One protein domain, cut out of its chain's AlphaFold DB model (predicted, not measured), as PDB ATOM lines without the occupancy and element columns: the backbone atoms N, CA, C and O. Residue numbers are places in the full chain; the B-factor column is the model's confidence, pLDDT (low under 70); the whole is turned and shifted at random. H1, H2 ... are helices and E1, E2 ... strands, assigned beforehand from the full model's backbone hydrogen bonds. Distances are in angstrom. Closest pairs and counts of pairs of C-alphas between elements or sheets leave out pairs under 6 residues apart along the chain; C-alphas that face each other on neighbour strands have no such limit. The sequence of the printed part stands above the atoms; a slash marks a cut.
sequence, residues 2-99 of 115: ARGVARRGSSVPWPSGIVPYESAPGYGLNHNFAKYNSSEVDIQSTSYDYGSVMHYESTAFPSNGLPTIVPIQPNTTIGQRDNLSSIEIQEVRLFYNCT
ATOM      1  N   ALA A   2      28.740  11.902   8.524       45.06
ATOM      2  CA  ALA A   2      28.268  11.340   7.263       45.06
ATOM      3  C   ALA A   2      27.285  10.215   7.589       45.06
ATOM      4  O   ALA A   2      27.595   9.314   8.370       45.06
ATOM      5  N   ARG A   3      26.076  10.304   7.041       55.34
ATOM      6  CA  ARG A   3      25.054   9.271   7.171       55.34
ATOM      7  C   ARG A   3      25.663   7.972   6.625       55.34
ATOM      8  O   ARG A   3      25.899   7.894   5.432       55.34
ATOM      9  N   GLY A   4      25.987   7.042   7.529       54.56
ATOM     10  CA  GLY A   4      26.356   5.628   7.370       54.56
ATOM     11  C   GLY A   4      27.024   5.130   6.074       54.56
ATOM     12  O   GLY A   4      26.565   5.391   4.970       54.56
ATOM     13  N   VAL A   5      28.020   4.253   6.199       60.91
ATOM     14  CA  VAL A   5      28.632   3.531   5.064       60.91
ATOM     15  C   VAL A   5      28.539   2.025   5.355       60.91
ATOM     16  O   VAL A   5      28.479   1.608   6.508       60.91
ATOM     17  N   ALA A   6      28.458   1.152   4.351       62.16
ATOM     18  CA  ALA A   6      28.448  -0.300   4.600       62.16
ATOM     19  C   ALA A   6      29.375  -1.062   3.644       62.16
ATOM     20  O   ALA A   6      29.922  -0.488   2.702       62.16
ATOM     21  N   ARG A   7      29.566  -2.367   3.882       63.28
ATOM     22  CA  ARG A   7      30.371  -3.229   2.999       63.28
ATOM     23  C   ARG A   7      29.636  -3.529   1.699       63.28
ATOM     24  O   ARG A   7      28.481  -3.955   1.725       63.28
ATOM     25  N   ARG A   8      30.336  -3.404   0.570       62.50
ATOM     26  CA  ARG A   8      29.875  -3.935  -0.720       62.50
ATOM     27  C   ARG A   8      29.562  -5.435  -0.587       62.50
ATOM     28  O   ARG A   8      30.400  -6.195  -0.109       62.50
ATOM     29  N   GLY A   9      28.363  -5.851  -1.004       56.75
ATOM     30  CA  GLY A   9      27.930  -7.256  -0.984       56.75
ATOM     31  C   GLY A   9      27.155  -7.709   0.259       56.75
ATOM     32  O   GLY A   9      26.907  -8.903   0.398       56.75
ATOM     33  N   SER A  10      26.742  -6.804   1.159       58.28
ATOM     34  CA  SER A  10      25.780  -7.172   2.206       58.28
ATOM     35  C   SER A  10      24.445  -7.609   1.594       58.28
ATOM     36  O   SER A  10      23.936  -6.954   0.690       58.28
ATOM     37  N   SER A  11      23.841  -8.668   2.138       48.84
ATOM     38  CA  SER A  11      22.502  -9.155   1.768       48.84
ATOM     39  C   SER A  11      21.371  -8.165   2.078       48.84
ATOM     40  O   SER A  11      20.242  -8.358   1.636       48.84
ATOM     41  N   VAL A  12      21.667  -7.101   2.830       49.75
ATOM     42  CA  VAL A  12      20.736  -6.016   3.140       49.75
ATOM     43  C   VAL A  12      20.807  -4.962   2.025       49.75
ATOM     44  O   VAL A  12      21.894  -4.418   1.802       49.75
ATOM     45  N   PRO A  13      19.688  -4.651   1.342       51.34
ATOM     46  CA  PRO A  13      19.623  -3.579   0.353       51.34
ATOM     47  C   PRO A  13      20.066  -2.240   0.948       51.34
ATOM     48  O   PRO A  13      19.771  -1.932   2.106       51.34
ATOM     49  N   TRP A  14      20.761  -1.431   0.153       52.56
ATOM     50  CA  TRP A  14      21.181  -0.088   0.548       52.56
ATOM     51  C   TRP A  14      19.954   0.807   0.744       52.56
ATOM     52  O   TRP A  14      19.187   0.982  -0.204       52.56
ATOM     53  N   PRO A  15      19.749   1.408   1.929       55.69
ATOM     54  CA  PRO A  15      18.845   2.543   2.053       55.69
ATOM     55  C   PRO A  15      19.309   3.652   1.106       55.69
ATOM     56  O   PRO A  15      20.516   3.846   0.934       55.69
ATOM     57  N   SER A  16      18.367   4.370   0.494       56.88
ATOM     58  CA  SER A  16      18.663   5.427  -0.474       56.88
ATOM     59  C   SER A  16      19.736   6.383   0.049       56.88
ATOM     60  O   SER A  16      19.541   7.063   1.055       56.88
ATOM     61  N   GLY A  17      20.871   6.409  -0.657       57.91
ATOM     62  CA  GLY A  17      21.990   7.304  -0.391       57.91
ATOM     63  C   GLY A  17      23.119   6.776   0.488       57.91
ATOM     64  O   GLY A  17      24.166   7.401   0.538       57.91
ATOM     65  N   ILE A  18      22.981   5.607   1.118       63.91
ATOM     66  CA  ILE A  18      24.119   4.978   1.802       63.91
ATOM     67  C   ILE A  18      25.130   4.505   0.762       63.91
ATOM     68  O   ILE A  18      24.810   3.712  -0.120       63.91
ATOM     69  N   VAL A  19      26.365   4.963   0.906       67.12
ATOM     70  CA  VAL A  19      27.475   4.651   0.010       67.12
ATOM     71  C   VAL A  19      28.215   3.383   0.452       67.12
ATOM     72  O   VAL A  19      28.423   3.169   1.651       67.12
ATOM     73  N   PRO A  20      28.608   2.494  -0.478       65.62
ATOM     74  CA  PRO A  20      29.493   1.380  -0.169       65.62
ATOM     75  C   PRO A  20      30.931   1.853   0.054       65.62
ATOM     76  O   PRO A  20      31.406   2.752  -0.644       65.62
ATOM     77  N   TYR A  21      31.646   1.164   0.946       69.50
ATOM     78  CA  TYR A  21      33.105   1.200   0.950       69.50
ATOM     79  C   TYR A  21      33.723   0.052   0.161       69.50
ATOM     80  O   TYR A  21      33.276  -1.095   0.269       69.50
ATOM     81  N   GLU A  22      34.734   0.369  -0.655       61.56
ATOM     82  CA  GLU A  22      35.418  -0.593  -1.532       61.56
ATOM     83  C   GLU A  22      36.685  -1.186  -0.913       61.56
ATOM     84  O   GLU A  22      36.985  -2.357  -1.140       61.56
ATOM     85  N   SER A  23      37.412  -0.409  -0.110       64.19
ATOM     86  CA  SER A  23      38.616  -0.846   0.598       64.19
ATOM     87  C   SER A  23      38.397  -0.837   2.111       64.19
ATOM     88  O   SER A  23      37.604  -0.058   2.641       64.19
ATOM     89  N   ALA A  24      39.070  -1.741   2.830       69.44
ATOM     90  CA  ALA A  24      38.993  -1.750   4.285       69.44
ATOM     91  C   ALA A  24      39.555  -0.426   4.834       69.44
ATOM     92  O   ALA A  24      40.656  -0.033   4.431       69.44
ATOM     93  N   PRO A  25      38.858   0.245   5.760       72.69
ATOM     94  CA  PRO A  25      39.435   1.344   6.510       72.69
ATOM     95  C   PRO A  25      40.752   0.935   7.178       72.69
ATOM     96  O   PRO A  25      40.922  -0.224   7.571       72.69
ATOM     97  N   GLY A  26      41.675   1.883   7.324       76.62
ATOM     98  CA  GLY A  26      42.923   1.692   8.063       76.62
ATOM     99  C   GLY A  26      42.684   1.126   9.471       76.62
ATOM    100  O   GLY A  26      41.609   1.287  10.049       76.62
ATOM    101  N   TYR A  27      43.689   0.426  10.004       78.19
ATOM    102  CA  TYR A  27      43.654  -0.355  11.249       78.19
ATOM    103  C   TYR A  27      42.712   0.202  12.337       78.19
ATOM    104  O   TYR A  27      42.977   1.232  12.947       78.19
ATOM    105  N   GLY A  28      41.605  -0.507  12.594       78.25
ATOM    106  CA  GLY A  28      40.656  -0.190  13.672       78.25
ATOM    107  C   GLY A  28      39.604   0.881  13.354       78.25
ATOM    108  O   GLY A  28      38.685   1.069  14.148       78.25
ATOM    109  N   LEU A  29      39.654   1.532  12.189       83.00
ATOM    110  CA  LEU A  29      38.803   2.683  11.848       83.00
ATOM    111  C   LEU A  29      37.441   2.314  11.244       83.00
ATOM    112  O   LEU A  29      36.682   3.200  10.861       83.00
ATOM    113  N   ASN A  30      37.091   1.023  11.204       77.94
ATOM    114  CA  ASN A  30      35.795   0.536  10.710       77.94
ATOM    115  C   ASN A  30      34.596   1.182  11.423       77.94
ATOM    116  O   ASN A  30      33.536   1.339  10.822       77.94
ATOM    117  N   HIS A  31      34.760   1.563  12.692       79.38
ATOM    118  CA  HIS A  31      33.706   2.189  13.489       79.38
ATOM    119  C   HIS A  31      33.282   3.566  12.951       79.38
ATOM    120  O   HIS A  31      32.124   3.932  13.109       79.38
ATOM    121  N   ASN A  32      34.158   4.290  12.241       82.31
ATOM    122  CA  ASN A  32      33.825   5.583  11.619       82.31
ATOM    123  C   ASN A  32      32.782   5.468  10.502       82.31
ATOM    124  O   ASN A  32      32.164   6.457  10.118       82.31
ATOM    125  N   PHE A  33      32.615   4.258   9.974       80.50
ATOM    126  CA  PHE A  33      31.699   3.935   8.893       80.50
ATOM    127  C   PHE A  33      30.423   3.273   9.422       80.50
ATOM    128  O   PHE A  33      29.530   2.970   8.636       80.50
ATOM    129  N   ALA A  34      30.316   3.039  10.735       78.31
ATOM    130  CA  ALA A  34      29.149   2.411  11.330       78.31
ATOM    131  C   ALA A  34      27.879   3.225  11.044       78.31
ATOM    132  O   ALA A  34      27.863   4.455  11.103       78.31
ATOM    133  N   LYS A  35      26.801   2.513  10.719       74.94
ATOM    134  CA  LYS A  35      25.488   3.115  10.503       74.94
ATOM    135  C   LYS A  35      24.779   3.253  11.841       74.94
ATOM    136  O   LYS A  35      24.766   2.302  12.619       74.94
ATOM    137  N   TYR A  36      24.145   4.396  12.049       76.25
ATOM    138  CA  TYR A  36      23.189   4.579  13.131       76.25
ATOM    139  C   TYR A  36      21.818   4.036  12.727       76.25
ATOM    140  O   TYR A  36      21.465   4.034  11.541       76.25
ATOM    141  N   ASN A  37      21.053   3.562  13.708       73.31
ATOM    142  CA  ASN A  37      19.695   3.086  13.468       73.31
ATOM    143  C   ASN A  37      18.729   4.261  13.275       73.31
ATOM    144  O   ASN A  37      18.996   5.387  13.690       73.31
ATOM    145  N   SER A  38      17.557   3.992  12.695       74.81
ATOM    146  CA  SER A  38      16.505   5.004  12.510       74.81
ATOM    147  C   SER A  38      15.942   5.564  13.822       74.81
ATOM    148  O   SER A  38      15.282   6.593  13.803       74.81
ATOM    149  N   SER A  39      16.193   4.911  14.959       78.06
ATOM    150  CA  SER A  39      15.861   5.432  16.292       78.06
ATOM    151  C   SER A  39      16.858   6.473  16.809       78.06
ATOM    152  O   SER A  39      16.568   7.160  17.779       78.06
ATOM    153  N   GLU A  40      18.044   6.553  16.206       76.81
ATOM    154  CA  GLU A  40      19.147   7.423  16.634       76.81
ATOM    155  C   GLU A  40      19.331   8.625  15.696       76.81
ATOM    156  O   GLU A  40      20.020   9.581  16.045       76.81
ATOM    157  N   VAL A  41      18.731   8.578  14.503       78.56
ATOM    158  CA  VAL A  41      18.858   9.606  13.466       78.56
ATOM    159  C   VAL A  41      17.480  10.037  12.999       78.56
ATOM    160  O   VAL A  41      16.710   9.221  12.495       78.56
ATOM    161  N   ASP A  42      17.217  11.337  13.083       81.56
ATOM    162  CA  ASP A  42      16.088  11.966  12.410       81.56
ATOM    163  C   ASP A  42      16.550  12.552  11.073       81.56
ATOM    164  O   ASP A  42      17.387  13.454  11.021       81.56
ATOM    165  N   ILE A  43      16.017  12.008   9.979       75.00
ATOM    166  CA  ILE A  43      16.345  12.451   8.623       75.00
ATOM    167  C   ILE A  43      15.441  13.580   8.124       75.00
ATOM    168  O   ILE A  43      15.662  14.052   7.017       75.00
ATOM    169  N   GLN A  44      14.414  13.983   8.881       84.12
ATOM    170  CA  GLN A  44      13.501  15.088   8.549       84.12
ATOM    171  C   GLN A  44      12.938  15.026   7.117       84.12
ATOM    172  O   GLN A  44      12.743  16.041   6.450       84.12
ATOM    173  N   SER A  45      12.699  13.801   6.635       82.88
ATOM    174  CA  SER A  45      12.203  13.495   5.285       82.88
ATOM    175  C   SER A  45      13.061  14.032   4.127       82.88
ATOM    176  O   SER A  45      12.565  14.150   3.006       82.88
ATOM    177  N   THR A  46      14.344  14.318   4.352       82.38
ATOM    178  CA  THR A  46      15.272  14.730   3.293       82.38
ATOM    179  C   THR A  46      15.924  13.536   2.601       82.38
ATOM    180  O   THR A  46      16.122  12.458   3.175       82.38
ATOM    181  N   SER A  47      16.291  13.729   1.333       85.88
ATOM    182  CA  SER A  47      17.146  12.787   0.615       85.88
ATOM    183  C   SER A  47      18.571  12.818   1.164       85.88
ATOM    184  O   SER A  47      19.015  13.814   1.726       85.88
ATOM    185  N   TYR A  48      19.321  11.744   0.935       86.38
ATOM    186  CA  TYR A  48      20.745  11.731   1.244       86.38
ATOM    187  C   TYR A  48      21.508  12.778   0.443       86.38
ATOM    188  O   TYR A  48      21.391  12.845  -0.783       86.38
ATOM    189  N   ASP A  49      22.320  13.549   1.146       89.50
ATOM    190  CA  ASP A  49      23.061  14.647   0.569       89.50
ATOM    191  C   ASP A  49      24.538  14.284   0.374       89.50
ATOM    192  O   ASP A  49      25.338  14.292   1.309       89.50
ATOM    193  N   TYR A  50      24.904  13.972  -0.868       89.94
ATOM    194  CA  TYR A  50      26.295  13.727  -1.262       89.94
ATOM    195  C   TYR A  50      27.166  14.989  -1.175       89.94
ATOM    196  O   TYR A  50      28.376  14.897  -0.968       89.94
ATOM    197  N   GLY A  51      26.544  16.162  -1.324       91.69
ATOM    198  CA  GLY A  51      27.194  17.464  -1.226       91.69
ATOM    199  C   GLY A  51      27.295  17.981   0.205       91.69
ATOM    200  O   GLY A  51      27.751  19.103   0.391       91.69
ATOM    201  N   SER A  52      26.890  17.193   1.202       92.00
ATOM    202  CA  SER A  52      26.936  17.582   2.608       92.00
ATOM    203  C   SER A  52      28.373  17.860   3.050       92.00
ATOM    204  O   SER A  52      29.277  17.061   2.785       92.00
ATOM    205  N   VAL A  53      28.589  18.950   3.792       93.88
ATOM    206  CA  VAL A  53      29.895  19.246   4.409       93.88
ATOM    207  C   VAL A  53      30.293  18.162   5.417       93.88
ATOM    208  O   VAL A  53      31.473  17.910   5.665       93.88
ATOM    209  N   MET A  54      29.296  17.474   5.979       90.25
ATOM    210  CA  MET A  54      29.483  16.349   6.887       90.25
ATOM    211  C   MET A  54      29.793  15.031   6.170       90.25
ATOM    212  O   MET A  54      30.142  14.063   6.852       90.25
ATOM    213  N   HIS A  55      29.674  14.960   4.840       90.69
ATOM    214  CA  HIS A  55      29.988  13.761   4.071       90.69
ATOM    215  C   HIS A  55      31.506  13.566   3.959       90.69
ATOM    216  O   HIS A  55      32.259  14.492   3.651       90.69
ATOM    217  N   TYR A  56      31.998  12.351   4.188       90.81
ATOM    218  CA  TYR A  56      33.416  12.037   3.994       90.81
ATOM    219  C   TYR A  56      33.820  12.080   2.513       90.81
ATOM    220  O   TYR A  56      32.997  11.886   1.622       90.81
ATOM    221  N   GLU A  57      35.090  12.356   2.241       91.19
ATOM    222  CA  GLU A  57      35.651  12.230   0.892       91.19
ATOM    223  C   GLU A  57      35.779  10.759   0.470       91.19
ATOM    224  O   GLU A  57      35.687   9.847   1.298       91.19
ATOM    225  N   SER A  58      36.010  10.519  -0.822       89.44
ATOM    226  CA  SER A  58      36.094   9.162  -1.375       89.44
ATOM    227  C   SER A  58      37.234   8.333  -0.785       89.44
ATOM    228  O   SER A  58      37.119   7.115  -0.710       89.44
ATOM    229  N   THR A  59      38.314   8.969  -0.337       89.12
ATOM    230  CA  THR A  59      39.516   8.325   0.214       89.12
ATOM    231  C   THR A  59      39.640   8.486   1.726       89.12
ATOM    232  O   THR A  59      40.748   8.489   2.247       89.12
ATOM    233  N   ALA A  60      38.537   8.626   2.461       88.12
ATOM    234  CA  ALA A  60      38.592   8.765   3.915       88.12
ATOM    235  C   ALA A  60      39.123   7.489   4.600       88.12
ATOM    236  O   ALA A  60      38.572   6.406   4.422       88.12
ATOM    237  N   PHE A  61      40.154   7.602   5.439       87.56
ATOM    238  CA  PHE A  61      40.731   6.491   6.218       87.56
ATOM    239  C   PHE A  61      41.133   5.239   5.403       87.56
ATOM    240  O   PHE A  61      40.833   4.124   5.836       87.56
ATOM    241  N   PRO A  62      41.811   5.350   4.249       87.00
ATOM    242  CA  PRO A  62      42.082   4.196   3.406       87.00
ATOM    243  C   PRO A  62      43.223   3.358   4.000       87.00
ATOM    244  O   PRO A  62      44.205   3.895   4.507       87.00
ATOM    245  N   SER A  63      43.127   2.030   3.920       82.31
ATOM    246  CA  SER A  63      44.242   1.142   4.305       82.31
ATOM    247  C   SER A  63      45.326   1.027   3.229       82.31
ATOM    248  O   SER A  63      46.460   0.669   3.535       82.31
ATOM    249  N   ASN A  64      44.987   1.316   1.973       82.12
ATOM    250  CA  ASN A  64      45.832   1.068   0.803       82.12
ATOM    251  C   ASN A  64      45.772   2.200  -0.240       82.12
ATOM    252  O   ASN A  64      46.074   1.978  -1.409       82.12
ATOM    253  N   GLY A  65      45.336   3.399   0.164       81.38
ATOM    254  CA  GLY A  65      45.184   4.561  -0.721       81.38
ATOM    255  C   GLY A  65      44.036   4.473  -1.735       81.38
ATOM    256  O   GLY A  65      43.809   5.435  -2.463       81.38
ATOM    257  N   LEU A  66      43.299   3.358  -1.790       85.81
ATOM    258  CA  LEU A  66      42.123   3.223  -2.650       85.81
ATOM    259  C   LEU A  66      40.889   3.870  -2.008       85.81
ATOM    260  O   LEU A  66      40.806   3.913  -0.775       85.81
ATOM    261  N   PRO A  67      39.895   4.293  -2.812       84.88
ATOM    262  CA  PRO A  67      38.645   4.822  -2.293       84.88
ATOM    263  C   PRO A  67      37.990   3.889  -1.271       84.88
ATOM    264  O   PRO A  67      37.811   2.690  -1.494       84.88
ATOM    265  N   THR A  68      37.615   4.459  -0.137       84.69
ATOM    266  CA  THR A  68      36.784   3.836   0.888       84.69
ATOM    267  C   THR A  68      35.336   4.257   0.745       84.69
ATOM    268  O   THR A  68      34.508   3.739   1.461       84.69
ATOM    269  N   ILE A  69      34.966   5.196  -0.118       86.19
ATOM    270  CA  ILE A  69      33.566   5.566  -0.312       86.19
ATOM    271  C   ILE A  69      33.326   5.822  -1.791       86.19
ATOM    272  O   ILE A  69      34.033   6.622  -2.404       86.19
ATOM    273  N   VAL A  70      32.307   5.172  -2.356       85.88
ATOM    274  CA  VAL A  70      31.931   5.352  -3.763       85.88
ATOM    275  C   VAL A  70      30.458   5.743  -3.878       85.88
ATOM    276  O   VAL A  70      29.598   4.980  -3.432       85.88
ATOM    277  N   PRO A  71      30.140   6.907  -4.474       85.31
ATOM    278  CA  PRO A  71      28.762   7.311  -4.722       85.31
ATOM    279  C   PRO A  71      27.995   6.300  -5.574       85.31
ATOM    280  O   PRO A  71      28.518   5.779  -6.557       85.31
ATOM    281  N   ILE A  72      26.732   6.045  -5.220       83.44
ATOM    282  CA  ILE A  72      25.841   5.222  -6.055       83.44
ATOM    283  C   ILE A  72      25.369   6.029  -7.269       83.44
ATOM    284  O   ILE A  72      25.184   5.481  -8.355       83.44
ATOM    285  N   GLN A  73      25.166   7.337  -7.088       84.31
ATOM    286  CA  GLN A  73      24.804   8.231  -8.179       84.31
ATOM    287  C   GLN A  73      26.027   8.474  -9.081       84.31
ATOM    288  O   GLN A  73      27.090   8.859  -8.579       84.31
ATOM    289  N   PRO A  74      25.912   8.257 -10.404       83.88
ATOM    290  CA  PRO A  74      27.024   8.469 -11.322       83.88
ATOM    291  C   PRO A  74      27.439   9.943 -11.341       83.88
ATOM    292  O   PRO A  74      26.616  10.831 -11.125       83.88
ATOM    293  N   ASN A  75      28.719  10.204 -11.622       88.31
ATOM    294  CA  ASN A  75      29.292  11.555 -11.740       88.31
ATOM    295  C   ASN A  75      29.073  12.457 -10.510       88.31
ATOM    296  O   ASN A  75      29.053  13.680 -10.624       88.31
ATOM    297  N   THR A  76      28.906  11.860  -9.332       90.00
ATOM    298  CA  THR A  76      28.722  12.597  -8.080       90.00
ATOM    299  C   THR A  76      30.060  12.785  -7.378       90.00
ATOM    300  O   THR A  76      30.835  11.839  -7.243       90.00
ATOM    301  N   THR A  77      30.323  14.005  -6.915       91.19
ATOM    302  CA  THR A  77      31.493  14.322  -6.084       91.19
ATOM    303  C   THR A  77      31.077  14.347  -4.617       91.19
ATOM    304  O   THR A  77      29.970  14.772  -4.298       91.19
ATOM    305  N   ILE A  78      31.960  13.887  -3.734       91.69
ATOM    306  CA  ILE A  78      31.751  13.833  -2.283       91.69
ATOM    307  C   ILE A  78      32.961  14.404  -1.552       91.69
ATOM    308  O   ILE A  78      34.071  14.380  -2.079       91.69
ATOM    309  N   GLY A  79      32.753  14.861  -0.317       92.81
ATOM    310  CA  GLY A  79      33.845  15.318   0.548       92.81
ATOM    311  C   GLY A  79      34.177  16.803   0.457       92.81
ATOM    312  O   GLY A  79      35.224  17.207   0.951       92.81
ATOM    313  N   GLN A  80      33.306  17.619  -0.143       94.44
ATOM    314  CA  GLN A  80      33.488  19.072  -0.162       94.44
ATOM    315  C   GLN A  80      33.538  19.645   1.268       94.44
ATOM    316  O   GLN A  80      32.910  19.107   2.188       94.44
ATOM    317  N   ARG A  81      34.307  20.719   1.465       95.31
ATOM    318  CA  ARG A  81      34.480  21.398   2.765       95.31
ATOM    319  C   ARG A  81      34.275  22.910   2.682       95.31
ATOM    320  O   ARG A  81      34.649  23.624   3.606       95.31
ATOM    321  N   ASP A  82      33.689  23.385   1.590       95.88
ATOM    322  CA  ASP A  82      33.615  24.807   1.276       95.88
ATOM    323  C   ASP A  82      32.394  25.458   1.930       95.88
ATOM    324  O   ASP A  82      32.505  26.517   2.541       95.88
ATOM    325  N   ASN A  83      31.217  24.831   1.809       95.12
ATOM    326  CA  ASN A  83      29.945  25.441   2.207       95.12
ATOM    327  C   ASN A  83      28.939  24.395   2.705       95.12
ATOM    328  O   ASN A  83      29.071  23.210   2.415       95.12
ATOM    329  N   LEU A  84      27.886  24.835   3.396       94.12
ATOM    330  CA  LEU A  84      26.721  23.984   3.666       94.12
ATOM    331  C   LEU A  84      25.908  23.768   2.387       94.12
ATOM    332  O   LEU A  84      25.721  24.700   1.600       94.12
ATOM    333  N   SER A  85      25.366  22.564   2.211       93.81
ATOM    334  CA  SER A  85      24.418  22.305   1.129       93.81
ATOM    335  C   SER A  85      23.035  22.905   1.421       93.81
ATOM    336  O   SER A  85      22.685  23.234   2.558       93.81
ATOM    337  N   SER A  86      22.188  22.995   0.393       93.00
ATOM    338  CA  SER A  86      20.785  23.390   0.561       93.00
ATOM    339  C   SER A  86      19.992  22.415   1.439       93.00
ATOM    340  O   SER A  86      19.134  22.860   2.204       93.00
ATOM    341  N   ILE A  87      20.292  21.114   1.358       91.50
ATOM    342  CA  ILE A  87      19.633  20.067   2.146       91.50
ATOM    343  C   ILE A  87      20.052  20.181   3.613       91.50
ATOM    344  O   ILE A  87      19.189  20.213   4.483       91.50
ATOM    345  N   GLU A  88      21.345  20.341   3.899       90.12
ATOM    346  CA  GLU A  88      21.843  20.541   5.266       90.12
ATOM    347  C   GLU A  88      21.250  21.794   5.907       90.12
ATOM    348  O   GLU A  88      20.809  21.760   7.054       90.12
ATOM    349  N   ILE A  89      21.184  22.903   5.162       92.31
ATOM    350  CA  ILE A  89      20.557  24.140   5.642       92.31
ATOM    351  C   ILE A  89      19.083  23.896   5.986       92.31
ATOM    352  O   ILE A  89      18.598  24.399   7.001       92.31
ATOM    353  N   GLN A  90      18.360  23.141   5.157       90.81
ATOM    354  CA  GLN A  90      16.970  22.788   5.423       90.81
ATOM    355  C   GLN A  90      16.841  21.900   6.667       90.81
ATOM    356  O   GLN A  90      16.017  22.204   7.526       90.81
ATOM    357  N   GLU A  91      17.668  20.861   6.799       88.88
ATOM    358  CA  GLU A  91      17.682  19.972   7.966       88.88
ATOM    359  C   GLU A  91      17.939  20.754   9.255       88.88
ATOM    360  O   GLU A  91      17.191  20.621  10.220       88.88
ATOM    361  N   VAL A  92      18.945  21.628   9.278       90.19
ATOM    362  CA  VAL A  92      19.251  22.444  10.461       90.19
ATOM    363  C   VAL A  92      18.088  23.385  10.790       90.19
ATOM    364  O   VAL A  92      17.709  23.514  11.953       90.19
ATOM    365  N   ARG A  93      17.470  24.016   9.784       89.88
ATOM    366  CA  ARG A  93      16.316  24.904  10.002       89.88
ATOM    367  C   ARG A  93      15.118  24.174  10.591       89.88
ATOM    368  O   ARG A  93      14.477  24.716  11.487       89.88
ATOM    369  N   LEU A  94      14.814  22.981  10.085       88.88
ATOM    370  CA  LEU A  94      13.726  22.154  10.597       88.88
ATOM    371  C   LEU A  94      14.038  21.678  12.026       88.88
ATOM    372  O   LEU A  94      13.194  21.820  12.905       88.88
ATOM    373  N   PHE A  95      15.277  21.253  12.292       89.50
ATOM    374  CA  PHE A  95      15.677  20.724  13.598       89.50
ATOM    375  C   PHE A  95      15.592  21.781  14.705       89.50
ATOM    376  O   PHE A  95      15.166  21.497  15.823       89.50
ATOM    377  N   TYR A  96      15.970  23.023  14.390       90.31
ATOM    378  CA  TYR A  96      15.940  24.144  15.332       90.31
ATOM    379  C   TYR A  96      14.673  25.006  15.235       90.31
ATOM    380  O   TYR A  96      14.615  26.058  15.874       90.31
ATOM    381  N   ASN A  97      13.657  24.594  14.465       88.00
ATOM    382  CA  ASN A  97      12.429  25.365  14.238       88.00
ATOM    383  C   ASN A  97      12.701  26.828  13.843       88.00
ATOM    384  O   ASN A  97      12.073  27.765  14.346       88.00
ATOM    385  N   CYS A  98      13.661  27.043  12.942       87.25
ATOM    386  CA  CYS A  98      13.981  28.374  12.452       87.25
ATOM    387  C   CYS A  98      12.773  28.956  11.704       87.25
ATOM    388  O   CYS A  98      12.422  28.505  10.614       87.25
ATOM    389  N   THR A  99      12.156  29.994  12.265       74.44
ATOM    390  CA  THR A  99      11.147  30.791  11.559       74.44
ATOM    391  C   THR A  99      11.849  31.808  10.659       74.44
ATOM    392  O   THR A  99      12.918  32.315  10.994       74.44
TER     393      THR A  99
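What this domain is: This is residues 2 to 99 of the 115 residues of the protein "Hypothetical protein" of Rotaria sp. Silwood2 (UniProt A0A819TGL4). This model has little regular structure: it is mostly loops, with a tiny pair of strands, E1 and E2, and the short helix H1 near one end of the long axis and H2 near the other. Residues 34 to 85, with no named element, wind between H1 and H2. The printed part has 98 residues, only 21 in named elements, in the order E1, E2, H1, H2, the strands parallel; the class is mixed. It is compact, radius of gyration of the C-alphas 14.1 A, yet elongated, spanning 47 by 30 by 27 A.

Where its parts are: E1, residues 5 to 7, begins at C-alpha 5 (28.632, 3.531, 5.064). E2 is residues 19 to 21 and H1 residues 29 to 33. H2, residues 86 to 95, is 14.3 A long and ends at C-alpha 95 (15.677, 20.724, 13.598).

How they stand to each other: E1 and E2 are parallel neighbours at 50 degrees, with N 21 and O 6 3.0 A apart, within hydrogen-bond range. The closest C-alphas of E1 and H1, Val 5 and Phe 33, are 4.9 A apart. H2 is apart from E1, E2 and H1. Every O i to N i+4 pair is within range in H2; in H1 0 of 1 is, but 2 of 2 O i to N i+3 pairs are.

The domain as a whole: The C-alphas farthest apart, Asn 64 and Thr 99, are 46.9 A apart. The printed part has no cut. The links E1 to E2 and H1 to H2 are long. Residues 2 to 24 have pLDDT under 70.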